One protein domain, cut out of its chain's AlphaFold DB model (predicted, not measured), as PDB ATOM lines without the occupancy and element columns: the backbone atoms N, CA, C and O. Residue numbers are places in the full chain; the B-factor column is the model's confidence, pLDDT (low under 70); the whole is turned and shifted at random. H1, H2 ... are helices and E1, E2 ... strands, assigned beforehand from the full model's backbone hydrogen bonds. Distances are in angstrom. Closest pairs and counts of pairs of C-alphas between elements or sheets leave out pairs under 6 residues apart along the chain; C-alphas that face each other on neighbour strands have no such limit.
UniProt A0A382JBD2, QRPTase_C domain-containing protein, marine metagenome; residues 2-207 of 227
ATOM      1  N   LEU A   2     -14.224 -17.042 -82.224       94.81
ATOM      2  CA  LEU A   2     -15.318 -16.871 -81.248       94.81
ATOM      3  C   LEU A   2     -15.194 -17.767 -80.004       94.81
ATOM      4  O   LEU A   2     -15.354 -17.265 -78.905       94.81
ATOM      5  N   ASN A   3     -14.783 -19.033 -80.146       94.19
ATOM      6  CA  ASN A   3     -14.560 -19.917 -78.986       94.19
ATOM      7  C   ASN A   3     -13.529 -19.357 -77.993       94.19
ATOM      8  O   ASN A   3     -13.685 -19.504 -76.786       94.19
ATOM      9  N   ILE A   4     -12.477 -18.705 -78.502       95.75
ATOM     10  CA  ILE A   4     -11.440 -18.093 -77.666       95.75
ATOM     11  C   ILE A   4     -12.021 -16.874 -76.955       95.75
ATOM     12  O   ILE A   4     -11.937 -16.775 -75.736       95.75
ATOM     13  N   LEU A   5     -12.651 -15.971 -77.710       96.56
ATOM     14  CA  LEU A   5     -13.227 -14.745 -77.157       96.56
ATOM     15  C   LEU A   5     -14.327 -15.042 -76.134       96.56
ATOM     16  O   LEU A   5     -14.303 -14.469 -75.048       96.56
ATOM     17  N   GLY A   6     -15.233 -15.971 -76.439       97.69
ATOM     18  CA  GLY A   6     -16.306 -16.395 -75.544       97.69
ATOM     19  C   GLY A   6     -15.762 -16.980 -74.245       97.69
ATOM     20  O   GLY A   6     -16.152 -16.536 -73.164       97.69
ATOM     21  N   ARG A   7     -14.799 -17.909 -74.324       97.38
ATOM     22  CA  ARG A   7     -14.165 -18.500 -73.136       97.38
ATOM     23  C   ARG A   7     -13.483 -17.445 -72.269       97.38
ATOM     24  O   ARG A   7     -13.790 -17.338 -71.084       97.38
ATOM     25  N   LEU A   8     -12.557 -16.676 -72.844       98.31
ATOM     26  CA  LEU A   8     -11.764 -15.706 -72.085       98.31
ATOM     27  C   LEU A   8     -12.651 -14.605 -71.490       98.31
ATOM     28  O   LEU A   8     -12.441 -14.197 -70.351       98.31
ATOM     29  N   SER A   9     -13.698 -14.187 -72.204       98.50
ATOM     30  CA  SER A   9     -14.676 -13.227 -71.677       98.50
ATOM     31  C   SER A   9     -15.522 -13.820 -70.552       98.50
ATOM     32  O   SER A   9     -15.817 -13.120 -69.584       98.50
ATOM     33  N   GLY A  10     -15.872 -15.109 -70.630       98.50
ATOM     34  CA  GLY A  10     -16.535 -15.831 -69.544       98.50
ATOM     35  C   GLY A  10     -15.692 -15.839 -68.265       98.50
ATOM     36  O   GLY A  10     -16.178 -15.447 -67.204       98.50
ATOM     37  N   ILE A  11     -14.404 -16.182 -68.378       98.69
ATOM     38  CA  ILE A  11     -13.450 -16.187 -67.253       98.69
ATOM     39  C   ILE A  11     -13.282 -14.782 -66.657       98.69
ATOM     40  O   ILE A  11     -13.374 -14.623 -65.438       98.69
ATOM     41  N   ALA A  12     -13.077 -13.757 -67.489       98.81
ATOM     42  CA  ALA A  12     -12.930 -12.378 -67.021       98.81
ATOM     43  C   ALA A  12     -14.196 -11.881 -66.301       98.81
ATOM     44  O   ALA A  12     -14.111 -11.287 -65.226       98.81
ATOM     45  N   THR A  13     -15.378 -12.195 -66.841       98.62
ATOM     46  CA  THR A  13     -16.673 -11.828 -66.242       98.62
ATOM     47  C   THR A  13     -16.895 -12.536 -64.907       98.62
ATOM     48  O   THR A  13     -17.288 -11.904 -63.925       98.62
ATOM     49  N   ASN A  14     -16.622 -13.842 -64.841       98.62
ATOM     50  CA  ASN A  14     -16.700 -14.601 -63.597       98.62
ATOM     51  C   ASN A  14     -15.728 -14.043 -62.551       98.62
ATOM     52  O   ASN A  14     -16.117 -13.795 -61.412       98.62
ATOM     53  N   THR A  15     -14.493 -13.746 -62.952       98.69
ATOM     54  CA  THR A  15     -13.491 -13.159 -62.058       98.69
ATOM     55  C   THR A  15     -13.936 -11.800 -61.518       98.69
ATOM     56  O   THR A  15     -13.856 -11.581 -60.313       98.69
ATOM     57  N   ALA A  16     -14.494 -10.916 -62.350       98.69
ATOM     58  CA  ALA A  16     -14.995  -9.616 -61.897       98.69
ATOM     59  C   ALA A  16     -16.106  -9.744 -60.836       98.69
ATOM     60  O   ALA A  16     -16.159  -8.967 -59.873       98.69
ATOM     61  N   ARG A  17     -16.968 -10.765 -60.965       98.31
ATOM     62  CA  ARG A  17     -17.976 -11.104 -59.946       98.31
ATOM     63  C   ARG A  17     -17.320 -11.533 -58.633       98.31
ATOM     64  O   ARG A  17     -17.701 -11.023 -57.582       98.31
ATOM     65  N   TRP A  18     -16.324 -12.415 -58.694       98.12
ATOM     66  CA  TRP A  18     -15.549 -12.856 -57.527       98.12
ATOM     67  C   TRP A  18     -14.826 -11.699 -56.837       98.12
ATOM     68  O   TRP A  18     -14.979 -11.529 -55.632       98.12
ATOM     69  N   VAL A  19     -14.102 -10.865 -57.589       97.81
ATOM     70  CA  VAL A  19     -13.389  -9.683 -57.071       97.81
ATOM     71  C   VAL A  19     -14.345  -8.766 -56.316       97.81
ATOM     72  O   VAL A  19     -14.027  -8.303 -55.225       97.81
ATOM     73  N   THR A  20     -15.528  -8.508 -56.877       96.62
ATOM     74  CA  THR A  20     -16.539  -7.658 -56.236       96.62
ATOM     75  C   THR A  20     -17.061  -8.292 -54.949       96.62
ATOM     76  O   THR A  20     -17.151  -7.613 -53.926       96.62
ATOM     77  N   ALA A  21     -17.366  -9.590 -54.987       94.75
ATOM     78  CA  ALA A  21     -17.906 -10.321 -53.849       94.75
ATOM     79  C   ALA A  21     -16.895 -10.486 -52.710       94.75
ATOM     80  O   ALA A  21     -17.310 -10.432 -51.558       94.75
ATOM     81  N   ALA A  22     -15.603 -10.652 -53.014       93.44
ATOM     82  CA  ALA A  22     -14.543 -10.951 -52.050       93.44
ATOM     83  C   ALA A  22     -14.041  -9.733 -51.256       93.44
ATOM     84  O   ALA A  22     -13.357  -9.910 -50.246       93.44
ATOM     85  N   ARG A  23     -14.377  -8.496 -51.664       91.25
ATOM     86  CA  ARG A  23     -13.835  -7.282 -51.029       91.25
ATOM     87  C   ARG A  23     -14.022  -7.290 -49.497       91.25
ATOM     88  O   ARG A  23     -15.122  -7.572 -49.011       91.25
ATOM     89  N   PRO A  24     -12.983  -6.918 -48.725       90.19
ATOM     90  CA  PRO A  24     -11.736  -6.284 -49.173       90.19
ATOM     91  C   PRO A  24     -10.629  -7.249 -49.636       90.19
ATOM     92  O   PRO A  24      -9.583  -6.772 -50.061       90.19
ATOM     93  N   MET A  25     -10.841  -8.566 -49.575       94.38
ATOM     94  CA  MET A  25      -9.841  -9.558 -49.986       94.38
ATOM     95  C   MET A  25      -9.651  -9.548 -51.505       94.38
ATOM     96  O   MET A  25     -10.583  -9.268 -52.265       94.38
ATOM     97  N   GLN A  26      -8.447  -9.894 -51.949       97.19
ATOM     98  CA  GLN A  26      -8.164 -10.160 -53.357       97.19
ATOM     99  C   GLN A  26      -8.505 -11.616 -53.711       97.19
ATOM    100  O   GLN A  26      -8.648 -12.476 -52.842       97.19
ATOM    101  N   VAL A  27      -8.642 -11.903 -55.005       98.12
ATOM    102  CA  VAL A  27      -8.856 -13.265 -55.515       98.12
ATOM    103  C   VAL A  27      -7.744 -13.614 -56.492       98.12
ATOM    104  O   VAL A  27      -7.379 -12.779 -57.319       98.12
ATOM    105  N   ALA A  28      -7.203 -14.826 -56.410       98.19
ATOM    106  CA  ALA A  28      -6.114 -15.284 -57.266       98.19
ATOM    107  C   ALA A  28      -6.457 -16.577 -58.017       98.19
ATOM    108  O   ALA A  28      -7.067 -17.501 -57.477       98.19
ATOM    109  N   ALA A  29      -6.023 -16.660 -59.276       97.44
ATOM    110  CA  ALA A  29      -6.023 -17.902 -60.040       97.44
ATOM    111  C   ALA A  29      -5.061 -18.930 -59.434       97.44
ATOM    112  O   ALA A  29      -4.174 -18.616 -58.645       97.44
ATOM    113  N   THR A  30      -5.181 -20.173 -59.890       94.56
ATOM    114  CA  THR A  30      -4.247 -21.247 -59.533       94.56
ATOM    115  C   THR A  30      -3.400 -21.653 -60.745       94.56
ATOM    116  O   THR A  30      -3.327 -20.955 -61.760       94.56
ATOM    117  N   ARG A  31      -2.716 -22.799 -60.660       93.31
ATOM    118  CA  ARG A  31      -2.105 -23.465 -61.822       93.31
ATOM    119  C   ARG A  31      -3.044 -24.459 -62.516       93.31
ATOM    120  O   ARG A  31      -2.645 -25.064 -63.505       93.31
ATOM    121  N   LYS A  32      -4.265 -24.646 -62.003       94.25
ATOM    122  CA  LYS A  32      -5.303 -25.458 -62.647       94.25
ATOM    123  C   LYS A  32      -5.945 -24.601 -63.736       94.25
ATOM    124  O   LYS A  32      -6.797 -23.766 -63.454       94.25
ATOM    125  N   THR A  33      -5.459 -24.761 -64.959       94.62
ATOM    126  CA  THR A  33      -5.876 -23.995 -66.142       94.62
ATOM    127  C   THR A  33      -6.060 -24.943 -67.310       94.62
ATOM    128  O   THR A  33      -5.247 -25.855 -67.459       94.62
ATOM    129  N   GLU A  34      -7.043 -24.699 -68.173       94.00
ATOM    130  CA  GLU A  34      -7.183 -25.488 -69.402       94.00
ATOM    131  C   GLU A  34      -6.319 -24.885 -70.511       94.00
ATOM    132  O   GLU A  34      -5.693 -25.625 -71.265       94.00
ATOM    133  N   TRP A  35      -6.251 -23.550 -70.610       94.56
ATOM    134  CA  TRP A  35      -5.520 -22.848 -71.680       94.56
ATOM    135  C   TRP A  35      -4.308 -22.052 -71.167       94.56
ATOM    136  O   TRP A  35      -3.883 -21.059 -71.765       94.56
ATOM    137  N   GLY A  36      -3.730 -22.490 -70.047       93.75
ATOM    138  CA  GLY A  36      -2.478 -21.951 -69.514       93.75
ATOM    139  C   GLY A  36      -2.529 -20.442 -69.261       93.75
ATOM    140  O   GLY A  36      -3.383 -19.944 -68.527       93.75
ATOM    141  N   LEU A  37      -1.600 -19.707 -69.882       95.75
ATOM    142  CA  LEU A  37      -1.474 -18.255 -69.727       95.75
ATOM    143  C   LEU A  37      -2.714 -17.483 -70.180       95.75
ATOM    144  O   LEU A  37      -2.978 -16.428 -69.617       95.75
ATOM    145  N   LEU A  38      -3.488 -17.992 -71.143       97.06
ATOM    146  CA  LEU A  38      -4.691 -17.298 -71.607       97.06
ATOM    147  C   LEU A  38      -5.763 -17.243 -70.513       97.06
ATOM    148  O   LEU A  38      -6.353 -16.188 -70.298       97.06
ATOM    149  N   ASP A  39      -5.958 -18.337 -69.770       97.50
ATOM    150  CA  ASP A  39      -6.883 -18.357 -68.630       97.50
ATOM    151  C   ASP A  39      -6.420 -17.360 -67.552       97.50
ATOM    152  O   ASP A  39      -7.223 -16.579 -67.045       97.50
ATOM    153  N   LYS A  40      -5.114 -17.323 -67.241       97.69
ATOM    154  CA  LYS A  40      -4.553 -16.360 -66.274       97.69
ATOM    155  C   LYS A  40      -4.685 -14.916 -66.747       97.69
ATOM    156  O   LYS A  40      -4.982 -14.040 -65.943       97.69
ATOM    157  N   TRP A  41      -4.501 -14.669 -68.040       97.94
ATOM    158  CA  TRP A  41      -4.688 -13.355 -68.641       97.94
ATOM    159  C   TRP A  41      -6.144 -12.895 -68.536       97.94
ATOM    160  O   TRP A  41      -6.405 -11.758 -68.160       97.94
ATOM    161  N   ALA A  42      -7.103 -13.791 -68.779       98.50
ATOM    162  CA  ALA A  42      -8.518 -13.495 -68.590       98.50
ATOM    163  C   ALA A  42      -8.869 -13.203 -67.120       98.50
ATOM    164  O   ALA A  42      -9.606 -12.254 -66.853       98.50
ATOM    165  N   VAL A  43      -8.306 -13.954 -66.165       98.69
ATOM    166  CA  VAL A  43      -8.438 -13.641 -64.727       98.69
ATOM    167  C   VAL A  43      -7.873 -12.251 -64.425       98.69
ATOM    168  O   VAL A  43      -8.537 -11.450 -63.769       98.69
ATOM    169  N   HIS A  44      -6.688 -11.929 -64.947       98.44
ATOM    170  CA  HIS A  44      -6.082 -10.611 -64.769       98.44
ATOM    171  C   HIS A  44      -6.964  -9.480 -65.319       98.44
ATOM    172  O   HIS A  44      -7.217  -8.506 -64.614       98.44
ATOM    173  N   ILE A  45      -7.510  -9.638 -66.533       98.50
ATOM    174  CA  ILE A  45      -8.469  -8.687 -67.127       98.50
ATOM    175  C   ILE A  45      -9.707  -8.515 -66.236       98.50
ATOM    176  O   ILE A  45     -10.199  -7.402 -66.071       98.50
ATOM    177  N   GLY A  46     -10.206  -9.599 -65.638       98.50
ATOM    178  CA  GLY A  46     -11.327  -9.562 -64.695       98.50
ATOM    179  C   GLY A  46     -11.005  -8.924 -63.337       98.50
ATOM    180  O   GLY A  46     -11.888  -8.847 -62.485       98.50
ATOM    181  N   GLY A  47      -9.765  -8.476 -63.114       98.50
ATOM    182  CA  GLY A  47      -9.308  -7.833 -61.881       98.50
ATOM    183  C   GLY A  47      -8.791  -8.796 -60.809       98.50
ATOM    184  O   GLY A  47      -8.543  -8.366 -59.683       98.50
ATOM    185  N   GLY A  48      -8.651 -10.085 -61.126       98.38
ATOM    186  CA  GLY A  48      -8.033 -11.069 -60.242       98.38
ATOM    187  C   GLY A  48      -6.508 -11.090 -60.369       98.38
ATOM    188  O   GLY A  48      -5.924 -10.607 -61.339       98.38
ATOM    189  N   LEU A  49      -5.842 -11.697 -59.393       98.06
ATOM    190  CA  LEU A  49      -4.414 -11.984 -59.450       98.06
ATOM    191  C   LEU A  49      -4.152 -13.286 -60.207       98.06
ATOM    192  O   LEU A  49      -4.952 -14.219 -60.195       98.06
ATOM    193  N   THR A  50      -2.989 -13.393 -60.838       95.25
ATOM    194  CA  THR A  50      -2.627 -14.589 -61.609       95.25
ATOM    195  C   THR A  50      -2.023 -15.701 -60.755       95.25
ATOM    196  O   THR A  50      -1.932 -16.837 -61.237       95.25
ATOM    197  N   HIS A  51      -1.552 -15.371 -59.542       94.00
ATOM    198  CA  HIS A  51      -0.537 -16.140 -58.805       94.00
ATOM    199  C   HIS A  51       0.728 -16.350 -59.694       94.00
ATOM    200  O   HIS A  51       0.815 -15.809 -60.801       94.00
ATOM    201  N   ARG A  52       1.730 -17.131 -59.261       93.62
ATOM    202  CA  ARG A  52       2.864 -17.551 -60.122       93.62
ATOM    203  C   ARG A  52       2.387 -18.179 -61.440       93.62
ATOM    204  O   ARG A  52       1.453 -18.993 -61.415       93.62
ATOM    205  N   LEU A  53       2.991 -17.844 -62.582       92.69
ATOM    206  CA  LEU A  53       2.541 -18.332 -63.895       92.69
ATOM    207  C   LEU A  53       3.032 -19.769 -64.153       92.69
ATOM    208  O   LEU A  53       2.257 -20.616 -64.599       92.69
ATOM    209  N   GLY A  54       4.275 -20.062 -63.775       89.00
ATOM    210  CA  GLY A  54       4.969 -21.341 -63.880       89.00
ATOM    211  C   GLY A  54       5.693 -21.742 -62.587       89.00
ATOM    212  O   GLY A  54       5.485 -21.167 -61.521       89.00
ATOM    213  N   ARG A  55       6.524 -22.794 -62.660       87.12
ATOM    214  CA  ARG A  55       7.330 -23.264 -61.510       87.12
ATOM    215  C   ARG A  55       8.531 -22.361 -61.214       87.12
ATOM    216  O   ARG A  55       8.940 -22.312 -60.065       87.12
ATOM    217  N   SER A  56       9.068 -21.693 -62.232       89.25
ATOM    218  CA  SER A  56      10.266 -20.846 -62.164       89.25
ATOM    219  C   SER A  56      10.020 -19.455 -61.588       89.25
ATOM    220  O   SER A  56      10.959 -18.834 -61.115       89.25
ATOM    221  N   ASP A  57       8.782 -18.961 -61.637       91.00
ATOM    222  CA  ASP A  57       8.508 -17.541 -61.359       91.00
ATOM    223  C   ASP A  57       8.469 -17.211 -59.867       91.00
ATOM    224  O   ASP A  57       8.508 -16.046 -59.491       91.00
ATOM    225  N   ALA A  58       8.303 -18.233 -59.028       94.19
ATOM    226  CA  ALA A  58       8.225 -18.092 -57.584       94.19
ATOM    227  C   ALA A  58       8.567 -19.420 -56.912       94.19
ATOM    228  O   ALA A  58       8.038 -20.479 -57.304       94.19
ATOM    229  N   LEU A  59       9.393 -19.350 -55.868       96.19
ATOM    230  CA  LEU A  59       9.644 -20.485 -54.991       96.19
ATOM    231  C   LEU A  59       8.338 -20.816 -54.265       96.19
ATOM    232  O   LEU A  59       7.725 -19.955 -53.647       96.19
ATOM    233  N   MET A  60       7.889 -22.064 -54.359       95.88
ATOM    234  CA  MET A  60       6.725 -22.542 -53.617       95.88
ATOM    235  C   MET A  60       7.106 -23.835 -52.930       95.88
ATOM    236  O   MET A  60       7.353 -24.822 -53.620       95.88
ATOM    237  N   ILE A  61       7.126 -23.804 -51.606       95.62
ATOM    238  CA  ILE A  61       7.422 -24.951 -50.758       95.62
ATOM    239  C   ILE A  61       6.093 -25.628 -50.429       95.62
ATOM    240  O   ILE A  61       5.253 -25.051 -49.737       95.62
ATOM    241  N   LYS A  62       5.882 -26.826 -50.973       92.62
ATOM    242  CA  LYS A  62       4.681 -27.638 -50.729       92.62
ATOM    243  C   LYS A  62       4.911 -28.634 -49.599       92.62
ATOM    244  O   LYS A  62       6.052 -28.921 -49.250       92.62
ATOM    245  N   GLU A  63       3.838 -29.260 -49.118       87.50
ATOM    246  CA  GLU A  63       3.933 -30.367 -48.155       87.50
ATOM    247  C   GLU A  63       4.848 -31.495 -48.658       87.50
ATOM    248  O   GLU A  63       5.715 -31.955 -47.926       87.50
ATOM    249  N   ASN A  64       4.720 -31.894 -49.927       86.50
ATOM    250  CA  ASN A  64       5.561 -32.948 -50.504       86.50
ATOM    251  C   ASN A  64       7.040 -32.545 -50.592       86.50
ATOM    252  O   ASN A  64       7.913 -33.392 -50.409       86.50
ATOM    253  N   ASP A  65       7.321 -31.269 -50.872       87.69
ATOM    254  CA  ASP A  65       8.694 -30.760 -50.925       87.69
ATOM    255  C   ASP A  65       9.290 -30.745 -49.510       87.69
ATOM    256  O   ASP A  65      10.409 -31.204 -49.299       87.69
ATOM    257  N   LEU A  66       8.501 -30.308 -48.521       87.94
ATOM    258  CA  LEU A  66       8.873 -30.347 -47.112       87.94
ATOM    259  C   LEU A  66       9.117 -31.784 -46.635       87.94
ATOM    260  O   LEU A  66      10.135 -32.037 -45.997       87.94
ATOM    261  N   ALA A  67       8.243 -32.730 -46.981       87.12
ATOM    262  CA  ALA A  67       8.393 -34.139 -46.623       87.12
ATOM    263  C   ALA A  67       9.678 -34.748 -47.209       87.12
ATOM    264  O   ALA A  67      10.329 -35.545 -46.544       87.12
ATOM    265  N   ALA A  68      10.077 -34.342 -48.419       88.38
ATOM    266  CA  ALA A  68      11.331 -34.777 -49.037       88.38
ATOM    267  C   ALA A  68      12.582 -34.126 -48.417       88.38
ATOM    268  O   ALA A  68      13.677 -34.670 -48.539       88.38
ATOM    269  N   MET A  69      12.431 -32.960 -47.785       87.62
ATOM    270  CA  MET A  69      13.517 -32.233 -47.120       87.62
ATOM    271  C   MET A  69      13.648 -32.569 -45.634       87.62
ATOM    272  O   MET A  69      14.702 -32.295 -45.065       87.62
ATOM    273  N   THR A  70      12.596 -33.103 -45.011       88.00
ATOM    274  CA  THR A  70      12.541 -33.458 -43.584       88.00
ATOM    275  C   THR A  70      13.454 -34.648 -43.289       88.00
ATOM    276  O   THR A  70      13.414 -35.656 -43.994       88.00
ATOM    277  N   GLU A  71      14.272 -34.540 -42.245       88.06
ATOM    278  CA  GLU A  71      15.130 -35.639 -41.789       88.06
ATOM    279  C   GLU A  71      14.329 -36.700 -41.012       88.06
ATOM    280  O   GLU A  71      13.248 -36.438 -40.480       88.06
ATOM    281  N   GLU A  72      14.842 -37.933 -40.929       88.56
ATOM    282  CA  GLU A  72      14.146 -39.014 -40.223       88.56
ATOM    283  C   GLU A  72      13.952 -38.664 -38.735       88.56
ATOM    284  O   GLU A  72      14.912 -38.465 -37.992       88.56
ATOM    285  N   GLY A  73      12.690 -38.579 -38.299       87.25
ATOM    286  CA  GLY A  73      12.323 -38.200 -36.929       87.25
ATOM    287  C   GLY A  73      12.311 -36.692 -36.643       87.25
ATOM    288  O   GLY A  73      12.040 -36.310 -35.503       87.25
ATOM    289  N   GLU A  74      12.570 -35.834 -37.635       91.19
ATOM    290  CA  GLU A  74      12.498 -34.376 -37.481       91.19
ATOM    291  C   GLU A  74      11.037 -33.914 -37.318       91.19
ATOM    292  O   GLU A  74      10.131 -34.317 -38.051       91.19
ATOM    293  N   ASP A  75      10.794 -33.053 -36.326       92.69
ATOM    294  CA  ASP A  75       9.476 -32.453 -36.120       92.69
ATOM    295  C   ASP A  75       9.138 -31.487 -37.271       92.69
ATOM    296  O   ASP A  75       9.956 -30.659 -37.675       92.69
ATOM    297  N   ALA A  76       7.904 -31.548 -37.776       89.69
ATOM    298  CA  ALA A  76       7.479 -30.762 -38.936       89.69
ATOM    299  C   ALA A  76       7.618 -29.238 -38.740       89.69
ATOM    300  O   ALA A  76       7.801 -28.503 -39.711       89.69
ATOM    301  N   ILE A  77       7.525 -28.738 -37.503       93.56
ATOM    302  CA  ILE A  77       7.746 -27.321 -37.187       93.56
ATOM    303  C   ILE A  77       9.219 -26.964 -37.357       93.56
ATOM    304  O   ILE A  77       9.524 -25.921 -37.936       93.56
ATOM    305  N   VAL A  78      10.118 -27.830 -36.889       94.31
ATOM    306  CA  VAL A  78      11.571 -27.648 -37.011       94.31
ATOM    307  C   VAL A  78      11.989 -27.684 -38.480       94.31
ATOM    308  O   VAL A  78      12.682 -26.771 -38.931       94.31
ATOM    309  N   ALA A  79      11.467 -28.644 -39.250       94.38
ATOM    310  CA  ALA A  79      11.726 -28.747 -40.684       94.38
ATOM    311  C   ALA A  79      11.328 -27.462 -41.432       94.38
ATOM    312  O   ALA A  79      12.117 -26.921 -42.205       94.38
ATOM    313  N   ILE A  80      10.140 -26.904 -41.155       95.44
ATOM    314  CA  ILE A  80       9.698 -25.639 -41.767       95.44
ATOM    315  C   ILE A  80      10.627 -24.485 -41.410       95.44
ATOM    316  O   ILE A  80      10.976 -23.694 -42.285       95.44
ATOM    317  N   GLN A  81      11.028 -24.366 -40.141       95.25
ATOM    318  CA  GLN A  81      11.936 -23.300 -39.722       95.25
ATOM    319  C   GLN A  81      13.268 -23.391 -40.459       95.25
ATOM    320  O   GLN A  81      13.749 -22.376 -40.962       95.25
ATOM    321  N   ARG A  82      13.835 -24.597 -40.559       95.38
ATOM    322  CA  ARG A  82      15.093 -24.848 -41.263       95.38
ATOM    323  C   ARG A  82      14.982 -24.526 -42.749       95.38
ATOM    324  O   ARG A  82      15.791 -23.752 -43.251       95.38
ATOM    325  N   VAL A  83      13.965 -25.059 -43.429       95.50
ATOM    326  CA  VAL A  83      13.757 -24.845 -44.870       95.50
ATOM    327  C   VAL A  83      13.574 -23.358 -45.173       95.50
ATOM    328  O   VAL A  83      14.267 -22.829 -46.039       95.50
ATOM    329  N   ILE A  84      12.726 -22.655 -44.418       97.19
ATOM    330  CA  ILE A  84      12.522 -21.212 -44.604       97.19
ATOM    331  C   ILE A  84      13.804 -20.413 -44.336       97.19
ATOM    332  O   ILE A  84      14.114 -19.499 -45.094       97.19
ATOM    333  N   SER A  85      14.573 -20.774 -43.309       96.62
ATOM    334  CA  SER A  85      15.844 -20.097 -42.997       96.62
ATOM    335  C   SER A  85      16.936 -20.362 -44.040       96.62
ATOM    336  O   SER A  85      17.898 -19.606 -44.119       96.62
ATOM    337  N   SER A  86      16.809 -21.431 -44.833       95.62
ATOM    338  CA  SER A  86      17.741 -21.773 -45.918       95.62
ATOM    339  C   SER A  86      17.380 -21.171 -47.279       95.62
ATOM    340  O   SER A  86      18.093 -21.415 -48.251       95.62
ATOM    341  N   VAL A  87      16.277 -20.419 -47.382       96.69
ATOM    342  CA  VAL A  87      15.895 -19.778 -48.647       96.69
ATOM    343  C   VAL A  87      16.952 -18.746 -49.038       96.69
ATOM    344  O   VAL A  87      17.289 -17.863 -48.252       96.69
ATOM    345  N   ASP A  88      17.439 -18.836 -50.276       96.44
ATOM    346  CA  ASP A  88      18.304 -17.814 -50.865       96.44
ATOM    347  C   ASP A  88      17.506 -16.515 -51.065       96.44
ATOM    348  O   ASP A  88      16.679 -16.394 -51.974       96.44
ATOM    349  N   MET A  89      17.729 -15.554 -50.170       95.94
ATOM    350  CA  MET A  89      16.977 -14.301 -50.124       95.94
ATOM    351  C   MET A  89      17.297 -13.373 -51.299       95.94
ATOM    352  O   MET A  89      16.456 -12.556 -51.661       95.94
ATOM    353  N   ASP A  90      18.462 -13.498 -51.933       94.69
ATOM    354  CA  ASP A  90      18.813 -12.643 -53.071       94.69
ATOM    355  C   ASP A  90      18.098 -13.091 -54.350       94.69
ATOM    356  O   ASP A  90      17.836 -12.284 -55.243       94.69
ATOM    357  N   VAL A  91      17.718 -14.370 -54.413       95.31
ATOM    358  CA  VAL A  91      17.002 -14.951 -55.552       95.31
ATOM    359  C   VAL A  91      15.490 -15.009 -55.316       95.31
ATOM    360  O   VAL A  91      14.713 -14.798 -56.249       95.31
ATOM    361  N   HIS A  92      15.043 -15.316 -54.094       96.81
ATOM    362  CA  HIS A  92      13.659 -15.734 -53.844       96.81
ATOM    363  C   HIS A  92      12.839 -14.804 -52.941       96.81
ATOM    364  O   HIS A  92      11.618 -14.979 -52.872       96.81
ATOM    365  N   ALA A  93      13.439 -13.798 -52.288       94.38
ATOM    366  CA  ALA A  93      12.712 -12.942 -51.342       94.38
ATOM    367  C   ALA A  93      11.509 -12.221 -51.971       94.38
ATOM    368  O   ALA A  93      10.472 -12.100 -51.329       94.38
ATOM    369  N   GLY A  94      11.608 -11.819 -53.243       95.25
ATOM    370  CA  GLY A  94      10.546 -11.068 -53.917       95.25
ATOM    371  C   GLY A  94       9.237 -11.839 -54.125       95.25
ATOM    372  O   GLY A  94       8.184 -11.215 -54.220       95.25
ATOM    373  N   PHE A  95       9.279 -13.176 -54.207       96.44
ATOM    374  CA  PHE A  95       8.063 -13.990 -54.290       96.44
ATOM    375  C   PHE A  95       8.318 -15.440 -53.851       96.44
ATOM    376  O   PHE A  95       8.604 -16.326 -54.663       96.44
ATOM    377  N   THR A  96       8.178 -15.685 -52.547       97.81
ATOM    378  CA  THR A  96       8.190 -17.032 -51.960       97.81
ATOM    379  C   THR A  96       6.824 -17.365 -51.369       97.81
ATOM    380  O   THR A  96       6.189 -16.529 -50.727       97.81
ATOM    381  N   ILE A  97       6.381 -18.603 -51.583       98.00
ATOM    382  CA  ILE A  97       5.143 -19.158 -51.042       98.00
ATOM    383  C   ILE A  97       5.462 -20.412 -50.224       98.00
ATOM    384  O   ILE A  97       6.256 -21.249 -50.653       98.00
ATOM    385  N   ILE A  98       4.796 -20.592 -49.088       97.88
ATOM    386  CA  ILE A  98       4.771 -21.862 -48.359       97.88
ATOM    387  C   ILE A  98       3.330 -22.325 -48.136       97.88
ATOM    388  O   ILE A  98       2.491 -21.553 -47.677       97.88
ATOM    389  N   GLU A  99       3.046 -23.583 -48.470       97.38
ATOM    390  CA  GLU A  99       1.775 -24.243 -48.154       97.38
ATOM    391  C   GLU A  99       1.838 -24.818 -46.735       97.38
ATOM    392  O   GLU A  99       2.771 -25.541 -46.379       97.38
ATOM    393  N   VAL A 100       0.842 -24.491 -45.914       96.81
ATOM    394  CA  VAL A 100       0.716 -24.969 -44.537       96.81
ATOM    395  C   VAL A 100      -0.704 -25.454 -44.281       96.81
ATOM    396  O   VAL A 100      -1.666 -24.880 -44.782       96.81
ATOM    397  N   GLN A 101      -0.836 -26.493 -43.458       95.06
ATOM    398  CA  GLN A 101      -2.131 -27.089 -43.095       95.06
ATOM    399  C   GLN A 101      -2.438 -26.958 -41.596       95.06
ATOM    400  O   GLN A 101      -3.519 -27.314 -41.129       95.06
ATOM    401  N   LYS A 102      -1.476 -26.474 -40.799       94.88
ATOM    402  CA  LYS A 102      -1.604 -26.340 -39.341       94.88
ATOM    403  C   LYS A 102      -1.135 -24.966 -38.876       94.88
ATOM    404  O   LYS A 102      -0.123 -24.448 -39.340       94.88
ATOM    405  N   TYR A 103      -1.796 -24.427 -37.851       95.50
ATOM    406  CA  TYR A 103      -1.425 -23.151 -37.217       95.50
ATOM    407  C   TYR A 103       0.063 -23.088 -36.818       95.50
ATOM    408  O   TYR A 103       0.736 -22.082 -37.048       95.50
ATOM    409  N   GLY A 104       0.594 -24.172 -36.237       95.56
ATOM    410  CA  GLY A 104       1.992 -24.225 -35.806       95.56
ATOM    411  C   GLY A 104       2.964 -23.995 -36.963       95.56
ATOM    412  O   GLY A 104       3.914 -23.231 -36.810       95.56
ATOM    413  N   GLN A 105       2.680 -24.593 -38.123       96.25
ATOM    414  CA  GLN A 105       3.492 -24.488 -39.336       96.25
ATOM    415  C   GLN A 105       3.519 -23.050 -39.859       96.25
ATOM    416  O   GLN A 105       4.595 -22.505 -40.097       96.25
ATOM    417  N   ALA A 106       2.350 -22.399 -39.938       97.56
ATOM    418  CA  ALA A 106       2.245 -20.991 -40.323       97.56
ATOM    419  C   ALA A 106       3.129 -20.106 -39.428       97.56
ATOM    420  O   ALA A 106       3.934 -19.308 -39.906       97.56
ATOM    421  N   LYS A 107       3.009 -20.271 -38.104       97.00
ATOM    422  CA  LYS A 107       3.766 -19.487 -37.115       97.00
ATOM    423  C   LYS A 107       5.272 -19.721 -37.210       97.00
ATOM    424  O   LYS A 107       6.048 -18.792 -36.996       97.00
ATOM    425  N   ALA A 108       5.676 -20.956 -37.484       97.00
ATOM    426  CA  ALA A 108       7.066 -21.347 -37.649       97.00
ATOM    427  C   ALA A 108       7.697 -20.650 -38.860       97.00
ATOM    428  O   ALA A 108       8.730 -19.995 -38.716       97.00
ATOM    429  N   ALA A 109       7.012 -20.714 -40.006       97.88
ATOM    430  CA  ALA A 109       7.434 -20.078 -41.245       97.88
ATOM    431  C   ALA A 109       7.537 -18.554 -41.099       97.88
ATOM    432  O   ALA A 109       8.578 -17.972 -41.388       97.88
ATOM    433  N   ALA A 110       6.497 -17.914 -40.553       97.94
ATOM    434  CA  ALA A 110       6.464 -16.467 -40.349       97.94
ATOM    435  C   ALA A 110       7.611 -15.958 -39.459       97.94
ATOM    436  O   ALA A 110       8.206 -14.917 -39.730       97.94
ATOM    437  N   LYS A 111       7.940 -16.694 -38.388       97.00
ATOM    438  CA  LYS A 111       9.061 -16.349 -37.503       97.00
ATOM    439  C   LYS A 111      10.406 -16.454 -38.218       97.00
ATOM    440  O   LYS A 111      11.198 -15.525 -38.112       97.00
ATOM    441  N   ALA A 112      10.649 -17.567 -38.910       97.38
ATOM    442  CA  ALA A 112      11.906 -17.805 -39.618       97.38
ATOM    443  C   ALA A 112      12.124 -16.779 -40.744       97.38
ATOM    444  O   ALA A 112      13.213 -16.220 -40.877       97.38
ATOM    445  N   TRP A 113      11.063 -16.456 -41.491       97.88
ATOM    446  CA  TRP A 113      11.122 -15.431 -42.528       97.88
ATOM    447  C   TRP A 113      11.419 -14.050 -41.948       97.88
ATOM    448  O   TRP A 113      12.373 -13.405 -42.367       97.88
ATOM    449  N   ARG A 114      10.671 -13.620 -40.920       95.62
ATOM    450  CA  ARG A 114      10.909 -12.333 -40.248       95.62
ATOM    451  C   ARG A 114      12.336 -12.209 -39.722       95.62
ATOM    452  O   ARG A 114      12.925 -11.147 -39.865       95.62
ATOM    453  N   GLU A 115      12.879 -13.254 -39.102       95.19
ATOM    454  CA  GLU A 115      14.256 -13.232 -38.595       95.19
ATOM    455  C   GLU A 115      15.268 -13.016 -39.726       95.19
ATOM    456  O   GLU A 115      16.175 -12.192 -39.605       95.19
ATOM    457  N   SER A 116      15.058 -13.690 -40.859       96.19
ATOM    458  CA  SER A 116      15.891 -13.523 -42.050       96.19
ATOM    459  C   SER A 116      15.807 -12.097 -42.599       96.19
ATOM    460  O   SER A 116      16.835 -11.495 -42.907       96.19
ATOM    461  N   GLN A 117      14.599 -11.523 -42.640       95.12
ATOM    462  CA  GLN A 117      14.370 -10.143 -43.069       95.12
ATOM    463  C   GLN A 117      15.041  -9.129 -42.137       95.12
ATOM    464  O   GLN A 117      15.756  -8.245 -42.595       95.12
ATOM    465  N   LEU A 118      14.899  -9.290 -40.820       92.56
ATOM    466  CA  LEU A 118      15.556  -8.417 -39.841       92.56
ATOM    467  C   LEU A 118      17.084  -8.497 -39.932       92.56
ATOM    468  O   LEU A 118      17.748  -7.466 -39.885       92.56
ATOM    469  N   THR A 119      17.631  -9.701 -40.104       93.75
ATOM    470  CA  THR A 119      19.082  -9.922 -40.193       93.75
ATOM    471  C   THR A 119      19.694  -9.232 -41.411       93.75
ATOM    472  O   THR A 119      20.782  -8.666 -41.312       93.75
ATOM    473  N   ARG A 120      18.996  -9.245 -42.554       94.19
ATOM    474  CA  ARG A 120      19.467  -8.609 -43.796       94.19
ATOM    475  C   ARG A 120      19.025  -7.151 -43.966       94.19
ATOM    476  O   ARG A 120      19.444  -6.512 -44.924       94.19
ATOM    477  N   GLY A 121      18.181  -6.632 -43.072       93.19
ATOM    478  CA  GLY A 121      17.565  -5.309 -43.217       93.19
ATOM    479  C   GLY A 121      16.526  -5.222 -44.345       93.19
ATOM    480  O   GLY A 121      16.353  -4.150 -44.917       93.19
ATOM    481  N   GLY A 122      15.871  -6.338 -44.673       93.00
ATOM    482  CA  GLY A 122      14.828  -6.433 -45.693       93.00
ATOM    483  C   GLY A 122      13.412  -6.238 -45.146       93.00
ATOM    484  O   GLY A 122      13.166  -6.149 -43.933       93.00
ATOM    485  N   ASP A 123      12.460  -6.156 -46.063       94.12
ATOM    486  CA  ASP A 123      11.038  -5.969 -45.784       94.12
ATOM    487  C   ASP A 123      10.120  -6.802 -46.687       94.12
ATOM    488  O   ASP A 123       8.904  -6.621 -46.652       94.12
ATOM    489  N   GLU A 124      10.684  -7.765 -47.420       97.06
ATOM    490  CA  GLU A 124       9.936  -8.643 -48.308       97.06
ATOM    491  C   GLU A 124       8.992  -9.582 -47.532       97.06
ATOM    492  O   GLU A 124       9.310 -10.103 -46.453       97.06
ATOM    493  N   GLU A 125       7.814  -9.836 -48.102       97.50
ATOM    494  CA  GLU A 125       6.748 -10.612 -47.471       97.50
ATOM    495  C   GLU A 125       6.742 -12.073 -47.943       97.50
ATOM    496  O   GLU A 125       6.850 -12.371 -49.132       97.50
ATOM    497  N   LEU A 126       6.547 -13.004 -47.007       98.44
ATOM    498  CA  LEU A 126       6.296 -14.411 -47.309       98.44
ATOM    499  C   LEU A 126       4.809 -14.634 -47.574       98.44
ATOM    500  O   LEU A 126       3.976 -14.315 -46.721       98.44
ATOM    501  N   VAL A 127       4.457 -15.270 -48.691       98.44
ATOM    502  CA  VAL A 127       3.086 -15.752 -48.880       98.44
ATOM    503  C   VAL A 127       2.907 -17.058 -48.108       98.44
ATOM    504  O   VAL A 127       3.565 -18.061 -48.384       98.44
ATOM    505  N   ILE A 128       2.008 -17.060 -47.131       98.50
ATOM    506  CA  ILE A 128       1.645 -18.251 -46.361       98.50
ATOM    507  C   ILE A 128       0.276 -18.706 -46.850       98.50
ATOM    508  O   ILE A 128      -0.741 -18.081 -46.543       98.50
ATOM    509  N   MET A 129       0.269 -19.794 -47.616       98.31
ATOM    510  CA  MET A 129      -0.941 -20.411 -48.141       98.31
ATOM    511  C   MET A 129      -1.517 -21.382 -47.108       98.31
ATOM    512  O   MET A 129      -0.937 -22.430 -46.833       98.31
ATOM    513  N   LEU A 130      -2.662 -21.015 -46.543       97.56
ATOM    514  CA  LEU A 130      -3.459 -21.807 -45.618       97.56
ATOM    515  C   LEU A 130      -4.293 -22.809 -46.431       97.56
ATOM    516  O   LEU A 130      -5.361 -22.461 -46.939       97.56
ATOM    517  N   ASP A 131      -3.779 -24.025 -46.605       96.44
ATOM    518  CA  ASP A 131      -4.378 -25.044 -47.471       96.44
ATOM    519  C   ASP A 131      -5.389 -25.908 -46.708       96.44
ATOM    520  O   ASP A 131      -5.052 -26.542 -45.708       96.44
ATOM    521  N   ASN A 132      -6.640 -25.922 -47.182       95.19
ATOM    522  CA  ASN A 132      -7.777 -26.628 -46.571       95.19
ATOM    523  C   ASN A 132      -7.966 -26.312 -45.074       95.19
ATOM    524  O   ASN A 132      -8.426 -27.151 -44.298       95.19
ATOM    525  N   MET A 133      -7.591 -25.103 -44.654       94.56
ATOM    526  CA  MET A 133      -7.796 -24.629 -43.289       94.56
ATOM    527  C   MET A 133      -9.144 -23.919 -43.182       94.56
ATOM    528  O   MET A 133      -9.510 -23.130 -44.046       94.56
ATOM    529  N   GLU A 134      -9.864 -24.150 -42.090       92.31
ATOM    530  CA  GLU A 134     -11.146 -23.489 -41.845       92.31
ATOM    531  C   GLU A 134     -10.980 -21.969 -41.611       92.31
ATOM    532  O   GLU A 134      -9.998 -21.552 -40.976       92.31
ATOM    533  N   PRO A 135     -11.961 -21.128 -42.004       92.50
ATOM    534  CA  PRO A 135     -11.906 -19.671 -41.827       92.50
ATOM    535  C   PRO A 135     -11.581 -19.215 -40.396       92.50
ATOM    536  O   PRO A 135     -10.820 -18.266 -40.185       92.50
ATOM    537  N   HIS A 136     -12.098 -19.917 -39.382       89.81
ATOM    538  CA  HIS A 136     -11.828 -19.588 -37.980       89.81
ATOM    539  C   HIS A 136     -10.360 -19.823 -37.580       89.81
ATOM    540  O   HIS A 136      -9.830 -19.082 -36.750       89.81
ATOM    541  N   ILE A 137      -9.674 -20.807 -38.178       92.06
ATOM    542  CA  ILE A 137      -8.241 -21.028 -37.946       92.06
ATOM    543  C   ILE A 137      -7.426 -19.942 -38.651       92.06
ATOM    544  O   ILE A 137      -6.475 -19.421 -38.069       92.06
ATOM    545  N   ALA A 138      -7.816 -19.541 -39.864       93.81
ATOM    546  CA  ALA A 138      -7.180 -18.421 -40.561       93.81
ATOM    547  C   ALA A 138      -7.262 -17.119 -39.743       93.81
ATOM    548  O   ALA A 138      -6.256 -16.427 -39.576       93.81
ATOM    549  N   TYR A 139      -8.418 -16.851 -39.125       92.69
ATOM    550  CA  TYR A 139      -8.576 -15.745 -38.180       92.69
ATOM    551  C   TYR A 139      -7.649 -15.846 -36.967       92.69
ATOM    552  O   TYR A 139      -7.035 -14.851 -36.577       92.69
ATOM    553  N   GLN A 140      -7.500 -17.036 -36.376       92.06
ATOM    554  CA  GLN A 140      -6.556 -17.243 -35.275       92.06
ATOM    555  C   GLN A 140      -5.112 -16.947 -35.702       92.06
ATOM    556  O   GLN A 140      -4.399 -16.262 -34.969       92.06
ATOM    557  N   VAL A 141      -4.692 -17.398 -36.893       95.06
ATOM    558  CA  VAL A 141      -3.370 -17.082 -37.464       95.06
ATOM    559  C   VAL A 141      -3.197 -15.570 -37.606       95.06
ATOM    560  O   VAL A 141      -2.253 -15.012 -37.046       95.06
ATOM    561  N   TYR A 142      -4.125 -14.893 -38.288       93.81
ATOM    562  CA  TYR A 142      -4.070 -13.447 -38.506       93.81
ATOM    563  C   TYR A 142      -4.003 -12.656 -37.194       93.81
ATOM    564  O   TYR A 142      -3.137 -11.790 -37.016       93.81
ATOM    565  N   ARG A 143      -4.899 -12.963 -36.250       91.12
ATOM    566  CA  ARG A 143      -4.971 -12.295 -34.948       91.12
ATOM    567  C   ARG A 143      -3.663 -12.463 -34.186       91.12
ATOM    568  O   ARG A 143      -3.097 -11.478 -33.711       91.12
ATOM    569  N   ASP A 144      -3.169 -13.692 -34.086       91.75
ATOM    570  CA  ASP A 144      -1.961 -13.987 -33.328       91.75
ATOM    571  C   ASP A 144      -0.725 -13.365 -33.982       91.75
ATOM    572  O   ASP A 144       0.154 -12.879 -33.275       91.75
ATOM    573  N   PHE A 145      -0.664 -13.311 -35.315       94.19
ATOM    574  CA  PHE A 145       0.421 -12.655 -36.043       94.19
ATOM    575  C   PHE A 145       0.396 -11.142 -35.846       94.19
ATOM    576  O   PHE A 145       1.443 -10.531 -35.645       94.19
ATOM    577  N   THR A 146      -0.791 -10.541 -35.842       90.38
ATOM    578  CA  THR A 146      -0.986  -9.104 -35.615       90.38
ATOM    579  C   THR A 146      -0.615  -8.693 -34.189       90.38
ATOM    580  O   THR A 146      -0.005  -7.643 -33.971       90.38
ATOM    581  N   LEU A 147      -0.980  -9.513 -33.200       87.12
ATOM    582  CA  LEU A 147      -0.712  -9.248 -31.785       87.12
ATOM    583  C   LEU A 147       0.682  -9.698 -31.337       87.12
ATOM    584  O   LEU A 147       1.118  -9.342 -30.239       87.12
ATOM    585  N   TRP A 148       1.397 -10.443 -32.178       87.38
ATOM    586  CA  TRP A 148       2.700 -10.990 -31.843       87.38
ATOM    587  C   TRP A 148       3.679  -9.900 -31.382       87.38
ATOM    588  O   TRP A 148       3.845  -8.868 -32.029       87.38
ATOM    589  N   GLY A 149       4.329 -10.134 -30.239       77.44
ATOM    590  CA  GLY A 149       5.308  -9.214 -29.655       77.44
ATOM    591  C   GLY A 149       4.715  -8.013 -28.903       77.44
ATOM    592  O   GLY A 149       5.460  -7.337 -28.197       77.44
ATOM    593  N   ARG A 150       3.396  -7.762 -28.962       73.12
ATOM    594  CA  ARG A 150       2.771  -6.619 -28.263       73.12
ATOM    595  C   ARG A 150       2.804  -6.728 -26.739       73.12
ATOM    596  O   ARG A 150       2.899  -5.703 -26.076       73.12
ATOM    597  N   GLU A 151       2.799  -7.934 -26.178       57.91
ATOM    598  CA  GLU A 151       2.904  -8.143 -24.723       57.91
ATOM    599  C   GLU A 151       4.286  -7.754 -24.164       57.91
ATOM    600  O   GLU A 151       4.396  -7.336 -23.015       57.91
ATOM    601  N   ARG A 152       5.346  -7.803 -24.987       55.69
ATOM    602  CA  ARG A 152       6.713  -7.413 -24.583       55.69
ATOM    603  C   ARG A 152       6.931  -5.896 -24.537       55.69
ATOM    604  O   ARG A 152       7.937  -5.445 -23.995       55.69
ATOM    605  N   ARG A 153       5.970  -5.114 -25.040       52.00
ATOM    606  CA  ARG A 153       6.020  -3.647 -25.132       52.00
ATOM    607  C   ARG A 153       6.059  -2.951 -23.761       52.00
ATOM    608  O   ARG A 153       6.552  -1.836 -23.667       52.00
ATOM    609  N   TYR A 154       5.590  -3.611 -22.699       49.22
ATOM    610  CA  TYR A 154       5.625  -3.065 -21.335       49.22
ATOM    611  C   TYR A 154       6.939  -3.328 -20.581       49.22
ATOM    612  O   TYR A 154       7.138  -2.754 -19.516       49.22
ATOM    613  N   ALA A 155       7.838  -4.169 -21.109       53.81
ATOM    614  CA  ALA A 155       9.048  -4.588 -20.399       53.81
ATOM    615  C   ALA A 155      10.327  -3.810 -20.782       53.81
ATOM    616  O   ALA A 155      11.260  -3.800 -19.986       53.81
ATOM    617  N   TYR A 156      10.392  -3.168 -21.961       50.06
ATOM    618  CA  TYR A 156      11.654  -2.633 -22.520       50.06
ATOM    619  C   TYR A 156      11.650  -1.142 -22.933       50.06
ATOM    620  O   TYR A 156      12.638  -0.662 -23.479       50.06
ATOM    621  N   GLY A 157      10.606  -0.374 -22.599       49.22
ATOM    622  CA  GLY A 157      10.582   1.087 -22.791       49.22
ATOM    623  C   GLY A 157      10.226   1.564 -24.216       49.22
ATOM    624  O   GLY A 157      10.115   0.757 -25.136       49.22
ATOM    625  N   PRO A 158       9.980   2.877 -24.402       52.22
ATOM    626  CA  PRO A 158       9.365   3.444 -25.610       52.22
ATOM    627  C   PRO A 158      10.306   3.628 -26.818       52.22
ATOM    628  O   PRO A 158       9.823   3.984 -27.888       52.22
ATOM    629  N   GLU A 159      11.615   3.404 -26.678       48.16
ATOM    630  CA  GLU A 159      12.615   3.759 -27.707       48.16
ATOM    631  C   GLU A 159      12.948   2.642 -28.712       48.16
ATOM    632  O   GLU A 159      13.668   2.879 -29.677       48.16
ATOM    633  N   GLN A 160      12.408   1.431 -28.547       48.91
ATOM    634  CA  GLN A 160      12.530   0.378 -29.559       48.91
ATOM    635  C   GLN A 160      11.261   0.355 -30.414       48.91
ATOM    636  O   GLN A 160      10.253  -0.251 -30.040       48.91
ATOM    637  N   GLU A 161      11.301   1.025 -31.571       44.59
ATOM    638  CA  GLU A 161      10.301   0.864 -32.631       44.59
ATOM    639  C   GLU A 161      10.253  -0.609 -33.048       44.59
ATOM    640  O   GLU A 161      11.011  -1.093 -33.886       44.59
ATOM    641  N   HIS A 162       9.366  -1.375 -32.423       51.16
ATOM    642  CA  HIS A 162       9.160  -2.755 -32.815       51.16
ATOM    643  C   HIS A 162       8.503  -2.774 -34.197       51.16
ATOM    644  O   HIS A 162       7.297  -2.527 -34.313       51.16
ATOM    645  N   HIS A 163       9.299  -3.111 -35.223       54.78
ATOM    646  CA  HIS A 163       8.837  -3.635 -36.512       54.78
ATOM    647  C   HIS A 163       7.630  -4.530 -36.233       54.78
ATOM    648  O   HIS A 163       7.783  -5.464 -35.440       54.78
ATOM    649  N   GLY A 164       6.459  -4.174 -36.781       66.25
ATOM    650  CA  GLY A 164       5.135  -4.689 -36.409       66.25
ATOM    651  C   GLY A 164       5.030  -6.210 -36.210       66.25
ATOM    652  O   GLY A 164       5.967  -6.963 -36.462       66.25
ATOM    653  N   GLY A 165       3.871  -6.683 -35.736       84.62
ATOM    654  CA  GLY A 165       3.630  -8.121 -35.543       84.62
ATOM    655  C   GLY A 165       4.009  -8.953 -36.780       84.62
ATOM    656  O   GLY A 165       4.176  -8.400 -37.866       84.62
ATOM    657  N   LEU A 166       4.132 -10.279 -36.640       92.81
ATOM    658  CA  LEU A 166       4.557 -11.191 -37.724       92.81
ATOM    659  C   LEU A 166       3.866 -10.911 -39.068       92.81
ATOM    660  O   LEU A 166       4.488 -11.062 -40.114       92.81
ATOM    661  N   ILE A 167       2.614 -10.446 -39.018       94.19
ATOM    662  CA  ILE A 167       1.810 -10.088 -40.187       94.19
ATOM    663  C   ILE A 167       2.486  -9.065 -41.117       94.19
ATOM    664  O   ILE A 167       2.240  -9.115 -42.310       94.19
ATOM    665  N   ARG A 168       3.384  -8.197 -40.620       93.88
ATOM    666  CA  ARG A 168       4.140  -7.228 -41.444       93.88
ATOM    667  C   ARG A 168       4.995  -7.896 -42.526       93.88
ATOM    668  O   ARG A 168       5.329  -7.250 -43.504       93.88
ATOM    669  N   TYR A 169       5.397  -9.143 -42.311       96.38
ATOM    670  CA  TYR A 169       6.268  -9.890 -43.219       96.38
ATOM    671  C   TYR A 169       5.526 -11.057 -43.876       96.38
ATOM    672  O   TYR A 169       6.163 -12.009 -44.325       96.38
ATOM    673  N   CYS A 170       4.189 -11.048 -43.847       97.56
ATOM    674  CA  CYS A 170       3.381 -12.179 -44.281       97.56
ATOM    675  C   CYS A 170       2.162 -11.732 -45.089       97.56
ATOM    676  O   CYS A 170       1.293 -11.029 -44.576       97.56
ATOM    677  N   ILE A 171       1.999 -12.315 -46.273       97.94
ATOM    678  CA  ILE A 171       0.736 -12.310 -47.008       97.94
ATOM    679  C   ILE A 171       0.021 -13.635 -46.730       97.94
ATOM    680  O   ILE A 171       0.430 -14.695 -47.191       97.94
ATOM    681  N   LEU A 172      -1.061 -13.593 -45.958       97.94
ATOM    682  CA  LEU A 172      -1.954 -14.741 -45.777       97.94
ATOM    683  C   LEU A 172      -2.849 -14.971 -47.007       97.94
ATOM    684  O   LEU A 172      -3.648 -14.099 -47.362       97.94
ATOM    685  N   GLU A 173      -2.746 -16.159 -47.598       98.31
ATOM    686  CA  GLU A 173      -3.581 -16.645 -48.700       98.31
ATOM    687  C   GLU A 173      -4.404 -17.851 -48.235       98.31
ATOM    688  O   GLU A 173      -3.846 -18.800 -47.696       98.31
ATOM    689  N   ALA A 174      -5.716 -17.853 -48.458       97.50
ATOM    690  CA  ALA A 174      -6.544 -19.041 -48.250       97.50
ATOM    691  C   ALA A 174      -6.686 -19.853 -49.539       97.50
ATOM    692  O   ALA A 174      -6.960 -19.284 -50.599       97.50
ATOM    693  N   SER A 175      -6.556 -21.176 -49.451       96.75
ATOM    694  CA  SER A 175      -6.719 -22.068 -50.601       96.75
ATOM    695  C   SER A 175      -7.320 -23.418 -50.204       96.75
ATOM    696  O   SER A 175      -7.411 -23.756 -49.027       96.75
ATOM    697  N   GLY A 176      -7.735 -24.190 -51.209       94.06
ATOM    698  CA  GLY A 176      -8.356 -25.504 -51.020       94.06
ATOM    699  C   GLY A 176      -9.885 -25.438 -50.947       94.06
ATOM    700  O   GLY A 176     -10.463 -24.886 -50.020       94.06
ATOM    701  N   GLY A 177     -10.566 -25.969 -51.968       92.00
ATOM    702  CA  GLY A 177     -12.031 -26.124 -51.969       92.00
ATOM    703  C   GLY A 177     -12.873 -24.838 -51.971       92.00
ATOM    704  O   GLY A 177     -14.093 -24.928 -51.877       92.00
ATOM    705  N   ILE A 178     -12.271 -23.651 -52.100       95.56
ATOM    706  CA  ILE A 178     -13.002 -22.375 -52.055       95.56
ATOM    707  C   ILE A 178     -13.843 -22.193 -53.325       95.56
ATOM    708  O   ILE A 178     -13.316 -22.180 -54.442       95.56
ATOM    709  N   VAL A 179     -15.150 -22.007 -53.144       96.00
ATOM    710  CA  VAL A 179     -16.146 -21.748 -54.195       96.00
ATOM    711  C   VAL A 179     -16.776 -20.370 -53.989       96.00
ATOM    712  O   VAL A 179     -16.533 -19.719 -52.974       96.00
ATOM    713  N   PHE A 180     -17.555 -19.888 -54.958       96.19
ATOM    714  CA  PHE A 180     -18.095 -18.525 -54.907       96.19
ATOM    715  C   PHE A 180     -19.017 -18.336 -53.697       96.19
ATOM    716  O   PHE A 180     -18.983 -17.302 -53.034       96.19
ATOM    717  N   GLU A 181     -19.799 -19.366 -53.391       94.00
ATOM    718  CA  GLU A 181     -20.777 -19.392 -52.310       94.00
ATOM    719  C   GLU A 181     -20.119 -19.338 -50.925       94.00
ATOM    720  O   GLU A 181     -20.720 -18.800 -50.003       94.00
ATOM    721  N   SER A 182     -18.879 -19.826 -50.779       91.81
ATOM    722  CA  SER A 182     -18.158 -19.811 -49.498       91.81
ATOM    723  C   SER A 182     -17.329 -18.545 -49.265       91.81
ATOM    724  O   SER A 182     -16.735 -18.386 -48.201       91.81
ATOM    725  N   LEU A 183     -17.287 -17.601 -50.216       91.69
ATOM    726  CA  LEU A 183     -16.523 -16.354 -50.061       91.69
ATOM    727  C   LEU A 183     -16.962 -15.526 -48.848       91.69
ATOM    728  O   LEU A 183     -16.144 -14.805 -48.274       91.69
ATOM    729  N   GLU A 184     -18.238 -15.598 -48.465       88.62
ATOM    730  CA  GLU A 184     -18.753 -14.844 -47.322       88.62
ATOM    731  C   GLU A 184     -18.108 -15.288 -45.999       88.62
ATOM    732  O   GLU A 184     -17.749 -14.429 -45.192       88.62
ATOM    733  N   ASP A 185     -17.844 -16.586 -45.837       88.62
ATOM    734  CA  ASP A 185     -17.201 -17.152 -44.643       88.62
ATOM    735  C   ASP A 185     -15.749 -16.671 -44.491       88.62
ATOM    736  O   ASP A 185     -15.233 -16.490 -43.389       88.62
ATOM    737  N   TRP A 186     -15.080 -16.400 -45.614       90.38
ATOM    738  CA  TRP A 186     -13.726 -15.845 -45.624       90.38
ATOM    739  C   TRP A 186     -13.710 -14.340 -45.347       90.38
ATOM    740  O   TRP A 186     -12.770 -13.818 -44.742       90.38
ATOM    741  N   ARG A 187     -14.772 -13.625 -45.732       84.50
ATOM    742  CA  ARG A 187     -14.911 -12.184 -45.475       84.50
ATOM    743  C   ARG A 187     -15.216 -11.856 -44.026       84.50
ATOM    744  O   ARG A 187     -14.942 -10.727 -43.621       84.50
ATOM    745  N   GLY A 188     -15.770 -12.793 -43.262       71.94
ATOM    746  CA  GLY A 188     -16.091 -12.585 -41.861       71.94
ATOM    747  C   GLY A 188     -16.271 -13.884 -41.092       71.94
ATOM    748  O   GLY A 188     -16.934 -14.792 -41.570       71.94
ATOM    749  N   VAL A 189     -15.731 -13.948 -39.876       57.22
ATOM    750  CA  VAL A 189     -15.960 -15.082 -38.974       57.22
ATOM    751  C   VAL A 189     -17.126 -14.743 -38.040       57.22
ATOM    752  O   VAL A 189     -17.126 -13.703 -37.374       57.22
ATOM    753  N   GLY A 190     -18.147 -15.600 -38.016       50.19
ATOM    754  CA  GLY A 190     -19.117 -15.645 -36.919       50.19
ATOM    755  C   GLY A 190     -18.549 -16.477 -35.772       50.19
ATOM    756  O   GLY A 190     -17.914 -17.503 -36.015       50.19
ATOM    757  N   ASP A 191     -18.734 -16.038 -34.530       49.12
ATOM    758  CA  ASP A 191     -18.495 -16.905 -33.374       49.12
ATOM    759  C   ASP A 191     -19.612 -17.957 -33.223       49.12
ATOM    760  O   ASP A 191     -20.589 -17.976 -33.978       49.12
ATOM    761  N   ALA A 192     -19.455 -18.857 -32.246       43.16
ATOM    762  CA  ALA A 192     -20.423 -19.913 -31.930       43.16
ATOM    763  C   ALA A 192     -21.831 -19.385 -31.573       43.16
ATOM    764  O   ALA A 192     -22.782 -20.164 -31.574       43.16
ATOM    765  N   ASP A 193     -21.965 -18.079 -31.320       44.19
ATOM    766  CA  ASP A 193     -23.204 -17.393 -30.954       44.19
ATOM    767  C   ASP A 193     -23.835 -16.627 -32.140       44.19
ATOM    768  O   ASP A 193     -24.838 -15.927 -31.980       44.19
ATOM    769  N   GLY A 194     -23.282 -16.762 -33.352       41.16
ATOM    770  CA  GLY A 194     -23.855 -16.202 -34.580       41.16
ATOM    771  C   GLY A 194     -23.635 -14.696 -34.763       41.16
ATOM    772  O   GLY A 194     -24.256 -14.090 -35.642       41.16
ATOM    773  N   ILE A 195     -22.748 -14.072 -33.980       40.50
ATOM    774  CA  ILE A 195     -22.438 -12.645 -34.112       40.50
ATOM    775  C   ILE A 195     -21.240 -12.475 -35.055       40.50
ATOM    776  O   ILE A 195     -20.116 -12.877 -34.757       40.50
ATOM    777  N   ARG A 196     -21.463 -11.840 -36.216       51.34
ATOM    778  CA  ARG A 196     -20.400 -11.499 -37.182       51.34
ATOM    779  C   ARG A 196     -19.410 -10.522 -36.545       51.34
ATOM    780  O   ARG A 196     -19.739  -9.347 -36.363       51.34
ATOM    781  N   LYS A 197     -18.184 -10.968 -36.253       47.62
ATOM    782  CA  LYS A 197     -17.125 -10.108 -35.705       47.62
ATOM    783  C   LYS A 197     -15.841 -10.227 -36.528       47.62
ATOM    784  O   LYS A 197     -14.914 -10.947 -36.181       47.62
ATOM    785  N   GLY A 198     -15.768  -9.411 -37.578       60.38
ATOM    786  CA  GLY A 198     -14.525  -9.112 -38.294       60.38
ATOM    787  C   GLY A 198     -14.115 -10.141 -39.348       60.38
ATOM    788  O   GLY A 198     -14.572 -11.280 -39.351       60.38
ATOM    789  N   SER A 199     -13.263  -9.700 -40.274       73.25
ATOM    790  CA  SER A 199     -12.699 -10.524 -41.345       73.25
ATOM    791  C   SER A 199     -11.793 -11.628 -40.815       73.25
ATOM    792  O   SER A 199     -11.116 -11.416 -39.809       73.25
ATOM    793  N   THR A 200     -11.668 -12.742 -41.548       85.19
ATOM    794  CA  THR A 200     -10.619 -13.751 -41.281       85.19
ATOM    795  C   THR A 200      -9.212 -13.148 -41.295       85.19
ATOM    796  O   THR A 200      -8.297 -13.695 -40.693       85.19
ATOM    797  N   GLY A 201      -9.038 -12.002 -41.961       89.12
ATOM    798  CA  GLY A 201      -7.761 -11.305 -42.059       89.12
ATOM    799  C   GLY A 201      -6.814 -11.923 -43.084       89.12
ATOM    800  O   GLY A 201      -5.655 -11.521 -43.151       89.12
ATOM    801  N   VAL A 202      -7.290 -12.869 -43.904       94.81
ATOM    802  CA  VAL A 202      -6.564 -13.264 -45.113       94.81
ATOM    803  C   VAL A 202      -6.556 -12.101 -46.103       94.81
ATOM    804  O   VAL A 202      -7.540 -11.369 -46.231       94.81
ATOM    805  N   HIS A 203      -5.439 -11.913 -46.797       96.44
ATOM    806  CA  HIS A 203      -5.305 -10.843 -47.786       96.44
ATOM    807  C   HIS A 203      -5.930 -11.251 -49.117       96.44
ATOM    808  O   HIS A 203      -6.492 -10.416 -49.831       96.44
ATOM    809  N   LEU A 204      -5.856 -12.543 -49.439       97.31
ATOM    810  CA  LEU A 204      -6.446 -13.100 -50.642       97.31
ATOM    811  C   LEU A 204      -6.949 -14.529 -50.451       97.31
ATOM    812  O   LEU A 204      -6.524 -15.252 -49.550       97.31
ATOM    813  N   VAL A 205      -7.825 -14.934 -51.361       97.69
ATOM    814  CA  VAL A 205      -8.227 -16.327 -51.562       97.69
ATOM    815  C   VAL A 205      -7.799 -16.773 -52.958       97.69
ATOM    816  O   VAL A 205      -7.907 -15.996 -53.911       97.69
ATOM    817  N   SER A 206      -7.349 -18.014 -53.122       98.06
ATOM    818  CA  SER A 206      -7.128 -18.598 -54.444       98.06
ATOM    819  C   SER A 206      -8.105 -19.717 -54.753       98.06
ATOM    820  O   SER A 206      -8.433 -20.555 -53.914       98.06
ATOM    821  N   SER A 207      -8.595 -19.731 -55.992       97.94
ATOM    822  CA  SER A 207      -9.534 -20.755 -56.440       97.94
ATOM    823  C   SER A 207      -9.391 -21.048 -57.924       97.94
ATOM    824  O   SER A 207      -9.265 -20.155 -58.761       97.94
TER     825      SER A 207
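AT A GLANCE: This is residues 2 to 207 of the 227 residues of the protein "QRPTase_C domain-containing protein" of marine metagenome (UniProt A0A382JBD2). A strongly twisted sheet of six short parallel strands runs through the model in two layers, with H1, H6 and H7 on one face; beyond its E1 edge the long helix H1 reaches away with H2 packed on it, and toward the other end residues 154 to 160 stick out. The 206 printed residues hold ten named helices and six named strands, in the order H1 E1 H2 E2 H3 H4 H5 E3 H6 E4 H7 H8 H9 E5 H10 E6, with sheet order E1 E6 E5 E4 E3 E2; the class is mixed. Four strand-helix-strand units, parallel neighbours with helices between, join E2 to E3, E3 to E4, E4 to E5 and E5 to E6; the crossovers through H6 and H10 are right-handed. The whole is compact, with a radius of gyration of the C-alphas of 18.4 A, and only just elongated, spanning 65 by 43 by 36 A.

HOW THE PARTS SIT: H1, residues 2 to 22, is on the sheet with residues 15 to 22; its C-alpha closest to E1, residues 26 to 28, is that of Val 19, 6.0 A from Val 27's. With residues 8 to 15 alone H1 touches H2, residues 37 to 45, closest at the C-alphas of Ala 12 and Ala 42, 4.8 A, at a steep tilt of 48 degrees. E2, residues 59 to 61, is the other edge strand. H3, residues 63 to 69, H4, residues 76 to 85, and H5, residues 89 to 92, only graze the sheet. E3, residues 96 to 100, has N 97 and O 59 of E2 within hydrogen-bond range, 2.8 A. H6, residues 103 to 120, the hub, touches H4, closest at the C-alphas of Gln 81 and Ala 112, 5.5 A. H6 lies over E3 and E4, residues 126 to 131, at a height over the sheet of 8.6 A. N 129 and O 98 are 2.8 A apart. H7, residues 135 to 147, on the same face, lies over E5, residues 170 to 175, at a height of 10.2 A; N 128 and O 171 are 2.8 A apart. H8, residues 150 to 154, meets H7 only through their link. H9, residues 166 to 169, touches H7 with the latter's residues 142 to 146 alone, closest at the C-alphas of Phe 145 and Leu 166, 4.7 A. H10, residues 180 to 187, touches H1, closest at the C-alphas of Leu 183 and Ala 22, 6.1 A. E6, residues 204 to 206, has N 206 and O 174 of E5 at 2.9 A, and N 205 and O 26 of E1 at 3.0 A. Every O i to N i+4 pair is within range in H1, H2, H3, H4, H6 and H7, against 0 of 1 in H8 and 1 of 4 in H10, where O i to N i+3 gives 1 of 2 and 4 of 5.

IN THESE COORDINATES: H1 runs 29.8 A from C-alpha 2 at (-15.318, -16.871, -81.248); H6 measures 26.3 A, H7 18.3 A, E4 15.1 A and E5 15.5 A. E6 ends at C-alpha 206, (-7.128, -18.598, -54.444).

THE WHOLE: The C-alphas of Leu 2 and Ala 155 are farthest apart, 66.7 A. The printed part has no cut. The links H2 to E2, H8 to H9 and H10 to E6 are long. Mean pLDDT of the printed part is 89.1; residues 151 to 164 and 189 to 198 are under 70.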